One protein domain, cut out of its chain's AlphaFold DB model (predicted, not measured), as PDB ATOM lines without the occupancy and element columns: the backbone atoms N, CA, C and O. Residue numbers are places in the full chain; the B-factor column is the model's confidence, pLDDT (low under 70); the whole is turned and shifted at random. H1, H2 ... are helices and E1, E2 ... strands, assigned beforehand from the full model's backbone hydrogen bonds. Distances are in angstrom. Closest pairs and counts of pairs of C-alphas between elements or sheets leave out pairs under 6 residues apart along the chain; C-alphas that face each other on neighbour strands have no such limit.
ATOM      1  N   SER A  25     152.080 176.728 142.609       86.06
ATOM      2  CA  SER A  25     150.745 176.579 143.189       86.06
ATOM      3  C   SER A  25     150.874 176.606 144.701       86.06
ATOM      4  O   SER A  25     151.397 175.680 145.305       86.06
ATOM      5  N   VAL A  26     150.478 177.717 145.301       88.19
ATOM      6  CA  VAL A  26     150.648 177.953 146.729       88.19
ATOM      7  C   VAL A  26     149.305 177.780 147.417       88.19
ATOM      8  O   VAL A  26     148.325 178.394 146.994       88.19
ATOM      9  N   GLN A  27     149.273 176.989 148.487       88.00
ATOM     10  CA  GLN A  27     148.145 176.970 149.417       88.00
ATOM     11  C   GLN A  27     148.419 177.944 150.563       88.00
ATOM     12  O   GLN A  27     149.575 178.211 150.909       88.00
ATOM     13  N   TYR A  28     147.361 178.502 151.140       89.62
ATOM     14  CA  TYR A  28     147.471 179.448 152.242       89.62
ATOM     15  C   TYR A  28     146.938 178.806 153.512       89.62
ATOM     16  O   TYR A  28     145.859 178.224 153.497       89.62
ATOM     17  N   ILE A  29     147.694 178.943 154.596       88.56
ATOM     18  CA  ILE A  29     147.227 178.625 155.943       88.56
ATOM     19  C   ILE A  29     147.171 179.943 156.699       88.56
ATOM     20  O   ILE A  29     148.157 180.687 156.742       88.56
ATOM     21  N   GLU A  30     146.006 180.243 157.250       87.69
ATOM     22  CA  GLU A  30     145.797 181.385 158.129       87.69
ATOM     23  C   GLU A  30     145.868 180.915 159.574       87.69
ATOM     24  O   GLU A  30     145.337 179.862 159.921       87.69
ATOM     25  N   PHE A  31     146.571 181.681 160.398       83.44
ATOM     26  CA  PHE A  31     146.608 181.464 161.834       83.44
ATOM     27  C   PHE A  31     145.591 182.407 162.476       83.44
ATOM     28  O   PHE A  31     145.589 183.603 162.175       83.44
ATOM     29  N   GLY A  32     144.759 181.869 163.368       74.19
ATOM     30  CA  GLY A  32     143.691 182.599 164.052       74.19
ATOM     31  C   GLY A  32     142.324 182.497 163.363       74.19
ATOM     32  O   GLY A  32     142.211 181.901 162.293       74.19
ATOM     33  N   PRO A  33     141.271 183.053 163.988       64.44
ATOM     34  CA  PRO A  33     139.927 183.047 163.424       64.44
ATOM     35  C   PRO A  33     139.873 183.824 162.105       64.44
ATOM     36  O   PRO A  33     140.703 184.694 161.841       64.44
ATOM     37  N   ASP A  47     149.830 183.673 172.186       73.69
ATOM     38  CA  ASP A  47     150.928 182.712 172.116       73.69
ATOM     39  C   ASP A  47     150.637 181.530 171.181       73.69
ATOM     40  O   ASP A  47     151.556 180.799 170.809       73.69
ATOM     41  N   ALA A  48     149.399 181.389 170.692       79.56
ATOM     42  CA  ALA A  48     149.057 180.396 169.672       79.56
ATOM     43  C   ALA A  48     149.610 180.746 168.273       79.56
ATOM     44  O   ALA A  48     149.671 179.886 167.391       79.56
ATOM     45  N   PHE A  49     150.025 181.999 168.048       87.38
ATOM     46  CA  PHE A  49     150.529 182.456 166.754       87.38
ATOM     47  C   PHE A  49     152.050 182.279 166.654       87.38
ATOM     48  O   PHE A  49     152.775 182.745 167.534       87.38
ATOM     49  N   PRO A  50     152.572 181.707 165.553       90.50
ATOM     50  CA  PRO A  50     154.011 181.617 165.362       90.50
ATOM     51  C   PRO A  50     154.635 183.015 165.232       90.50
ATOM     52  O   PRO A  50     154.196 183.853 164.434       90.50
ATOM     53  N   LYS A  51     155.688 183.263 166.013       91.25
ATOM     54  CA  LYS A  51     156.447 184.524 166.039       91.25
ATOM     55  C   LYS A  51     157.637 184.470 165.084       91.25
ATOM     56  O   LYS A  51     158.123 185.506 164.634       91.25
ATOM     57  N   THR A  52     158.075 183.267 164.719       92.50
ATOM     58  CA  THR A  52     159.184 183.035 163.785       92.50
ATOM     59  C   THR A  52     158.791 182.116 162.630       92.50
ATOM     60  O   THR A  52     157.819 181.357 162.696       92.50
ATOM     61  N   ARG A  53     159.569 182.168 161.541       91.94
ATOM     62  CA  ARG A  53     159.378 181.265 160.398       91.94
ATOM     63  C   ARG A  53     159.605 179.815 160.817       91.94
ATOM     64  O   ARG A  53     158.906 178.929 160.343       91.94
ATOM     65  N   GLU A  54     160.569 179.584 161.699       91.75
ATOM     66  CA  GLU A  54     160.961 178.274 162.203       91.75
ATOM     67  C   GLU A  54     159.846 177.645 163.045       91.75
ATOM     68  O   GLU A  54     159.565 176.457 162.900       91.75
ATOM     69  N   GLU A  55     159.164 178.437 163.874       91.75
ATOM     70  CA  GLU A  55     157.972 177.993 164.608       91.75
ATOM     71  C   GLU A  55     156.828 177.639 163.662       91.75
ATOM     72  O   GLU A  55     156.259 176.556 163.779       91.75
ATOM     73  N   ALA A  56     156.534 178.496 162.679       91.00
ATOM     74  CA  ALA A  56     155.502 178.209 161.682       91.00
ATOM     75  C   ALA A  56     155.826 176.937 160.872       91.00
ATOM     76  O   ALA A  56     154.947 176.122 160.578       91.00
ATOM     77  N   GLN A  57     157.105 176.742 160.538       90.81
ATOM     78  CA  GLN A  57     157.605 175.560 159.839       90.81
ATOM     79  C   GLN A  57     157.470 174.306 160.713       90.81
ATOM     80  O   GLN A  57     157.109 173.248 160.204       90.81
ATOM     81  N   ARG A  58     157.716 174.414 162.026       90.25
ATOM     82  CA  ARG A  58     157.550 173.318 162.994       90.25
ATOM     83  C   ARG A  58     156.083 172.945 163.201       90.25
ATOM     84  O   ARG A  58     155.784 171.762 163.288       90.25
ATOM     85  N   GLN A  59     155.188 173.931 163.266       89.62
ATOM     86  CA  GLN A  59     153.751 173.701 163.449       89.62
ATOM     87  C   GLN A  59     153.116 173.007 162.240       89.62
ATOM     88  O   GLN A  59     152.263 172.144 162.405       89.62
ATOM     89  N   THR A  60     153.529 173.374 161.025       87.62
ATOM     90  CA  THR A  60     152.908 172.851 159.798       87.62
ATOM     91  C   THR A  60     153.655 171.683 159.176       87.62
ATOM     92  O   THR A  60     153.057 170.916 158.432       87.62
ATOM     93  N   ASN A  61     154.951 171.535 159.462       88.50
ATOM     94  CA  ASN A  61     155.840 170.570 158.815       88.50
ATOM     95  C   ASN A  61     155.862 170.682 157.271       88.50
ATOM     96  O   ASN A  61     156.226 169.737 156.577       88.50
ATOM     97  N   GLN A  62     155.473 171.839 156.719       85.75
ATOM     98  CA  GLN A  62     155.359 172.096 155.277       85.75
ATOM     99  C   GLN A  62     156.335 173.172 154.833       85.75
ATOM    100  O   GLN A  62     156.575 174.118 155.573       85.75
ATOM    101  N   GLN A  63     156.889 173.089 153.622       86.12
ATOM    102  CA  GLN A  63     157.840 174.097 153.142       86.12
ATOM    103  C   GLN A  63     157.172 175.475 152.976       86.12
ATOM    104  O   GLN A  63     156.391 175.707 152.050       86.12
ATOM    105  N   ILE A  64     157.542 176.424 153.841       90.75
ATOM    106  CA  ILE A  64     157.043 177.801 153.765       90.75
ATOM    107  C   ILE A  64     157.790 178.567 152.669       90.75
ATOM    108  O   ILE A  64     159.001 178.807 152.773       90.75
ATOM    109  N   VAL A  65     157.055 179.002 151.642       90.06
ATOM    110  CA  VAL A  65     157.563 179.843 150.539       90.06
ATOM    111  C   VAL A  65     157.379 181.334 150.794       90.06
ATOM    112  O   VAL A  65     158.186 182.133 150.327       90.06
ATOM    113  N   HIS A  66     156.337 181.722 151.525       91.31
ATOM    114  CA  HIS A  66     156.065 183.117 151.864       91.31
ATOM    115  C   HIS A  66     155.248 183.194 153.161       91.31
ATOM    116  O   HIS A  66     154.577 182.235 153.534       91.31
ATOM    117  N   PHE A  67     155.305 184.319 153.867       93.00
ATOM    118  CA  PHE A  67     154.518 184.548 155.076       93.00
ATOM    119  C   PHE A  67     154.158 186.025 155.219       93.00
ATOM    120  O   PHE A  67     154.844 186.903 154.699       93.00
ATOM    121  N   LYS A  68     153.056 186.297 155.915       90.69
ATOM    122  CA  LYS A  68     152.535 187.637 156.169       90.69
ATOM    123  C   LYS A  68     152.555 187.914 157.665       90.69
ATOM    124  O   LYS A  68     152.007 187.142 158.450       90.69
ATOM    125  N   TRP A  69     153.138 189.051 158.027       89.38
ATOM    126  CA  TRP A  69     153.063 189.590 159.378       89.38
ATOM    127  C   TRP A  69     151.717 190.268 159.620       89.38
ATOM    128  O   TRP A  69     151.207 190.989 158.758       89.38
ATOM    129  N   GLY A  70     151.176 190.068 160.812       85.25
ATOM    130  CA  GLY A  70     150.138 190.897 161.408       85.25
ATOM    131  C   GLY A  70     150.577 191.363 162.792       85.25
ATOM    132  O   GLY A  70     151.654 191.002 163.266       85.25
ATOM    133  N   GLY A  71     149.737 192.167 163.434       81.81
ATOM    134  CA  GLY A  71     150.024 192.722 164.755       81.81
ATOM    135  C   GLY A  71     150.736 194.069 164.730       81.81
ATOM    136  O   GLY A  71     151.264 194.498 163.696       81.81
ATOM    137  N   PRO A  72     150.724 194.771 165.873       81.38
ATOM    138  CA  PRO A  72     151.496 195.988 166.054       81.38
ATOM    139  C   PRO A  72     153.001 195.679 166.020       81.38
ATOM    140  O   PRO A  72     153.436 194.545 166.193       81.38
ATOM    141  N   LYS A  73     153.840 196.702 165.804       80.31
ATOM    142  CA  LYS A  73     155.298 196.532 165.618       80.31
ATOM    143  C   LYS A  73     155.996 195.797 166.776       80.31
ATOM    144  O   LYS A  73     156.987 195.123 166.523       80.31
ATOM    145  N   HIS A  74     155.493 195.944 168.000       80.00
ATOM    146  CA  HIS A  74     156.041 195.331 169.213       80.00
ATOM    147  C   HIS A  74     155.515 193.910 169.488       80.00
ATOM    148  O   HIS A  74     156.100 193.222 170.312       80.00
ATOM    149  N   ASP A  75     154.463 193.466 168.788       82.25
ATOM    150  CA  ASP A  75     153.887 192.113 168.876       82.25
ATOM    151  C   ASP A  75     153.584 191.585 167.463       82.25
ATOM    152  O   ASP A  75     152.449 191.278 167.087       82.25
ATOM    153  N   ARG A  76     154.612 191.588 166.604       83.00
ATOM    154  CA  ARG A  76     154.476 191.060 165.245       83.00
ATOM    155  C   ARG A  76     154.416 189.544 165.293       83.00
ATOM    156  O   ARG A  76     155.318 188.900 165.815       83.00
ATOM    157  N   ARG A  77     153.402 188.992 164.640       88.44
ATOM    158  CA  ARG A  77     153.200 187.549 164.513       88.44
ATOM    159  C   ARG A  77     152.829 187.160 163.098       88.44
ATOM    160  O   ARG A  77     152.324 187.983 162.328       88.44
ATOM    161  N   ILE A  78     153.116 185.922 162.728       90.44
ATOM    162  CA  ILE A  78     152.779 185.413 161.407       90.44
ATOM    163  C   ILE A  78     151.291 185.064 161.408       90.44
ATOM    164  O   ILE A  78     150.848 184.185 162.137       90.44
ATOM    165  N   VAL A  79     150.513 185.771 160.590       89.19
ATOM    166  CA  VAL A  79     149.052 185.575 160.486       89.19
ATOM    167  C   VAL A  79     148.663 184.710 159.299       89.19
ATOM    168  O   VAL A  79     147.581 184.142 159.263       89.19
ATOM    169  N   ARG A  80     149.536 184.617 158.297       90.25
ATOM    170  CA  ARG A  80     149.313 183.775 157.127       90.25
ATOM    171  C   ARG A  80     150.640 183.241 156.634       90.25
ATOM    172  O   ARG A  80     151.596 184.004 156.500       90.25
ATOM    173  N   ILE A  81     150.670 181.965 156.291       92.56
ATOM    174  CA  ILE A  81     151.761 181.359 155.537       92.56
ATOM    175  C   ILE A  81     151.261 180.869 154.190       92.56
ATOM    176  O   ILE A  81     150.091 180.559 153.984       92.56
ATOM    177  N   SER A  82     152.198 180.827 153.268       91.94
ATOM    178  CA  SER A  82     152.069 180.288 151.933       91.94
ATOM    179  C   SER A  82     152.936 179.042 151.879       91.94
ATOM    180  O   SER A  82     154.158 179.137 152.045       91.94
ATOM    181  N   ILE A  83     152.307 177.895 151.659       90.94
ATOM    182  CA  ILE A  83     152.969 176.596 151.556       90.94
ATOM    183  C   ILE A  83     153.007 176.140 150.099       90.94
ATOM    184  O   ILE A  83     152.114 176.454 149.308       90.94
ATOM    185  N   TRP A  84     154.066 175.423 149.745       85.00
ATOM    186  CA  TRP A  84     154.228 174.812 148.432       85.00
ATOM    187  C   TRP A  84     154.624 173.352 148.616       85.00
ATOM    188  O   TRP A  84     155.519 173.057 149.401       85.00
ATOM    189  N   ASP A  85     153.966 172.464 147.879       77.69
ATOM    190  CA  ASP A  85     154.179 171.012 147.926       77.69
ATOM    191  C   ASP A  85     155.493 170.555 147.270       77.69
ATOM    192  O   ASP A  85     155.869 169.392 147.370       77.69
ATOM    193  N   GLY A  86     156.211 171.468 146.608       76.88
ATOM    194  CA  GLY A  86     157.478 171.182 145.937       76.88
ATOM    195  C   GLY A  86     157.338 170.771 144.471       76.88
ATOM    196  O   GLY A  86     158.344 170.742 143.759       76.88
ATOM    197  N   GLU A  87     156.116 170.525 143.997       75.06
ATOM    198  CA  GLU A  87     155.868 169.915 142.685       75.06
ATOM    199  C   GLU A  87     154.858 170.700 141.842       75.06
ATOM    200  O   GLU A  87     155.048 170.852 140.631       75.06
ATOM    201  N   THR A  88     153.819 171.272 142.452       77.69
ATOM    202  CA  THR A  88     152.681 171.821 141.710       77.69
ATOM    203  C   THR A  88     152.898 173.274 141.299       77.69
ATOM    204  O   THR A  88     153.246 174.147 142.099       77.69
ATOM    205  N   TYR A  89     152.623 173.576 140.030       81.00
ATOM    206  CA  TYR A  89     152.638 174.929 139.469       81.00
ATOM    207  C   TYR A  89     151.234 175.355 139.019       81.00
ATOM    208  O   TYR A  89     150.441 174.547 138.539       81.00
ATOM    209  N   GLN A  90     150.925 176.646 139.149       74.88
ATOM    210  CA  GLN A  90     149.710 177.249 138.601       74.88
ATOM    211  C   GLN A  90     149.713 177.087 137.076       74.88
ATOM    212  O   GLN A  90     150.651 177.524 136.408       74.88
ATOM    213  N   GLY A  91     148.663 176.466 136.535       70.56
ATOM    214  CA  GLY A  91     148.528 176.205 135.096       70.56
ATOM    215  C   GLY A  91     149.248 174.947 134.593       70.56
ATOM    216  O   GLY A  91     149.313 174.725 133.383       70.56
ATOM    217  N   GLY A  92     149.777 174.105 135.493       80.19
ATOM    218  CA  GLY A  92     150.413 172.834 135.138       80.19
ATOM    219  C   GLY A  92     151.684 173.036 134.311       80.19
ATOM    220  O   GLY A  92     152.740 173.326 134.863       80.19
ATOM    221  N   TYR A  93     151.580 172.895 132.985       85.38
ATOM    222  CA  TYR A  93     152.701 173.032 132.040       85.38
ATOM    223  C   TYR A  93     152.724 174.367 131.278       85.38
ATOM    224  O   TYR A  93     153.689 174.652 130.558       85.38
ATOM    225  N   PHE A  94     151.681 175.189 131.421       86.50
ATOM    226  CA  PHE A  94     151.494 176.409 130.638       86.50
ATOM    227  C   PHE A  94     151.197 177.602 131.541       86.50
ATOM    228  O   PHE A  94     150.473 177.498 132.524       86.50
ATOM    229  N   CYS A  95     151.755 178.767 131.203       84.50
ATOM    230  CA  CYS A  95     151.538 179.976 132.001       84.50
ATOM    231  C   CYS A  95     150.148 180.595 131.795       84.50
ATOM    232  O   CYS A  95     149.698 181.363 132.640       84.50
ATOM    233  N   THR A  96     149.503 180.313 130.661       85.44
ATOM    234  CA  THR A  96     148.173 180.814 130.292       85.44
ATOM    235  C   THR A  96     147.431 179.766 129.469       85.44
ATOM    236  O   THR A  96     148.058 178.936 128.804       85.44
ATOM    237  N   THR A  97     146.098 179.848 129.456       85.44
ATOM    238  CA  THR A  97     145.247 179.025 128.584       85.44
ATOM    239  C   THR A  97     145.601 179.224 127.113       85.44
ATOM    240  O   THR A  97     145.701 178.247 126.382       85.44
ATOM    241  N   GLN A  98     145.886 180.463 126.692       86.88
ATOM    242  CA  GLN A  98     146.298 180.746 125.315       86.88
ATOM    243  C   GLN A  98     147.582 179.998 124.940       86.88
ATOM    244  O   GLN A  98     147.614 179.337 123.915       86.88
ATOM    245  N   CYS A  99     148.609 179.997 125.803       86.25
ATOM    246  CA  CYS A  99     149.828 179.236 125.531       86.25
ATOM    247  C   CYS A  99     149.563 177.730 125.402       86.25
ATOM    248  O   CYS A  99     150.223 177.075 124.598       86.25
ATOM    249  N   ALA A 100     148.621 177.178 126.173       87.44
ATOM    250  CA  ALA A 100     148.223 175.777 126.040       87.44
ATOM    251  C   ALA A 100     147.540 175.507 124.687       87.44
ATOM    252  O   ALA A 100     147.839 174.506 124.040       87.44
ATOM    253  N   VAL A 101     146.668 176.419 124.245       88.50
ATOM    254  CA  VAL A 101     145.977 176.352 122.947       88.50
ATOM    255  C   VAL A 101     146.967 176.470 121.786       88.50
ATOM    256  O   VAL A 101     146.969 175.610 120.911       88.50
ATOM    257  N   ASP A 102     147.857 177.464 121.808       90.94
ATOM    258  CA  ASP A 102     148.886 177.658 120.775       90.94
ATOM    259  C   ASP A 102     149.787 176.422 120.658       90.94
ATOM    260  O   ASP A 102     150.119 175.968 119.564       90.94
ATOM    261  N   PHE A 103     150.154 175.828 121.796       89.88
ATOM    262  CA  PHE A 103     150.941 174.601 121.815       89.88
ATOM    263  C   PHE A 103     150.177 173.409 121.233       89.88
ATOM    264  O   PHE A 103     150.761 172.609 120.504       89.88
ATOM    265  N   ALA A 104     148.877 173.293 121.519       88.00
ATOM    266  CA  ALA A 104     148.032 172.257 120.935       88.00
ATOM    267  C   ALA A 104     147.922 172.403 119.408       88.00
ATOM    268  O   ALA A 104     148.041 171.400 118.705       88.00
ATOM    269  N   PHE A 105     147.774 173.629 118.889       89.75
ATOM    270  CA  PHE A 105     147.784 173.889 117.446       89.75
ATOM    271  C   PHE A 105     149.121 173.513 116.802       89.75
ATOM    272  O   PHE A 105     149.131 172.766 115.828       89.75
ATOM    273  N   LEU A 106     150.248 173.924 117.393       88.94
ATOM    274  CA  LEU A 106     151.584 173.560 116.899       88.94
ATOM    275  C   LEU A 106     151.817 172.042 116.872       88.94
ATOM    276  O   LEU A 106     152.497 171.529 115.984       88.94
ATOM    277  N   LEU A 107     151.289 171.310 117.855       88.12
ATOM    278  CA  LEU A 107     151.354 169.848 117.859       88.12
ATOM    279  C   LEU A 107     150.489 169.240 116.753       88.12
ATOM    280  O   LEU A 107     150.952 168.330 116.066       88.12
ATOM    281  N   ALA A 108     149.275 169.758 116.556       87.62
ATOM    282  CA  ALA A 108     148.372 169.298 115.507       87.62
ATOM    283  C   ALA A 108     148.952 169.537 114.102       87.62
ATOM    284  O   ALA A 108     148.912 168.632 113.272       87.62
ATOM    285  N   GLU A 109     149.570 170.697 113.857       88.69
ATOM    286  CA  GLU A 109     150.270 171.007 112.598       88.69
ATOM    287  C   GLU A 109     151.423 170.037 112.313       88.69
ATOM    288  O   GLU A 109     151.674 169.677 111.166       88.69
ATOM    289  N   LYS A 110     152.102 169.559 113.360       89.38
ATOM    290  CA  LYS A 110     153.163 168.545 113.258       89.38
ATOM    291  C   LYS A 110     152.635 167.112 113.141       89.38
ATOM    292  O   LYS A 110     153.423 166.170 113.163       89.38
ATOM    293  N   GLY A 111     151.317 166.933 113.039       86.56
ATOM    294  CA  GLY A 111     150.676 165.625 112.935       86.56
ATOM    295  C   GLY A 111     150.628 164.843 114.250       86.56
ATOM    296  O   GLY A 111     150.314 163.654 114.239       86.56
TER     297      GLY A 111
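This is residues 25 to 33 and 47 to 111 of the 130 residues of the protein "C2H2-type domain-containing protein" of Aliiroseovarius crassostreae (UniProt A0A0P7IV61). A small three-stranded sheet with the short helix H1 across one face makes a head; from it the unnamed stretch 84 to 96 leads away to the helix H2, whose residues 104 to 109 stick out at the far end. The printed part has 74 residues, with E1, H1, E2, E3 and H2 in that order; the antiparallel sheet runs E1 - E3 - E2, and the class is mixed. It is an extended rod, 62 by 23 by 19 A, with a radius of gyration of the C-alphas of 19.0 A.

E1, residues 27 to 30, starts at C-alpha 27 (148.145, 176.970, 149.417) and spans 10.0 A. H1, residues 53 to 60, spans 10.6 A; E2, residues 64 to 70, 16.7 A; E3, residues 77 to 83, 17.0 A. H2, residues 97 to 109, spans 18.6 A and ends at C-alpha 109 (150.270, 171.007, 112.598).

E1 and E3 are antiparallel at 162 degrees, with N 27 and O 83 3.0 A apart, within hydrogen-bond range. The hairpin E2 and E3 is antiparallel at 154 degrees, with N 68 and O 80 at 2.8 A. H1 is on the sheet at a height of 9.0 A and runs across the strands, at 76 degrees to E2 on the local plane; its closest C-alphas to E2 are Gln 57 and Ile 64, 6.5 A. H2 is not on the sheet. In H1 and H2 every O i to N i+4 pair is within hydrogen-bond range.

The farthest C-alphas, His 74 and Gly 111, are 63.9 A apart. Residues 34 to 46 are not printed, and C-alphas 33 and 47 are 14.0 A apart across this cut. The link from E3 to H2 is long, 13 residues. Residue 33 has pLDDT under 70.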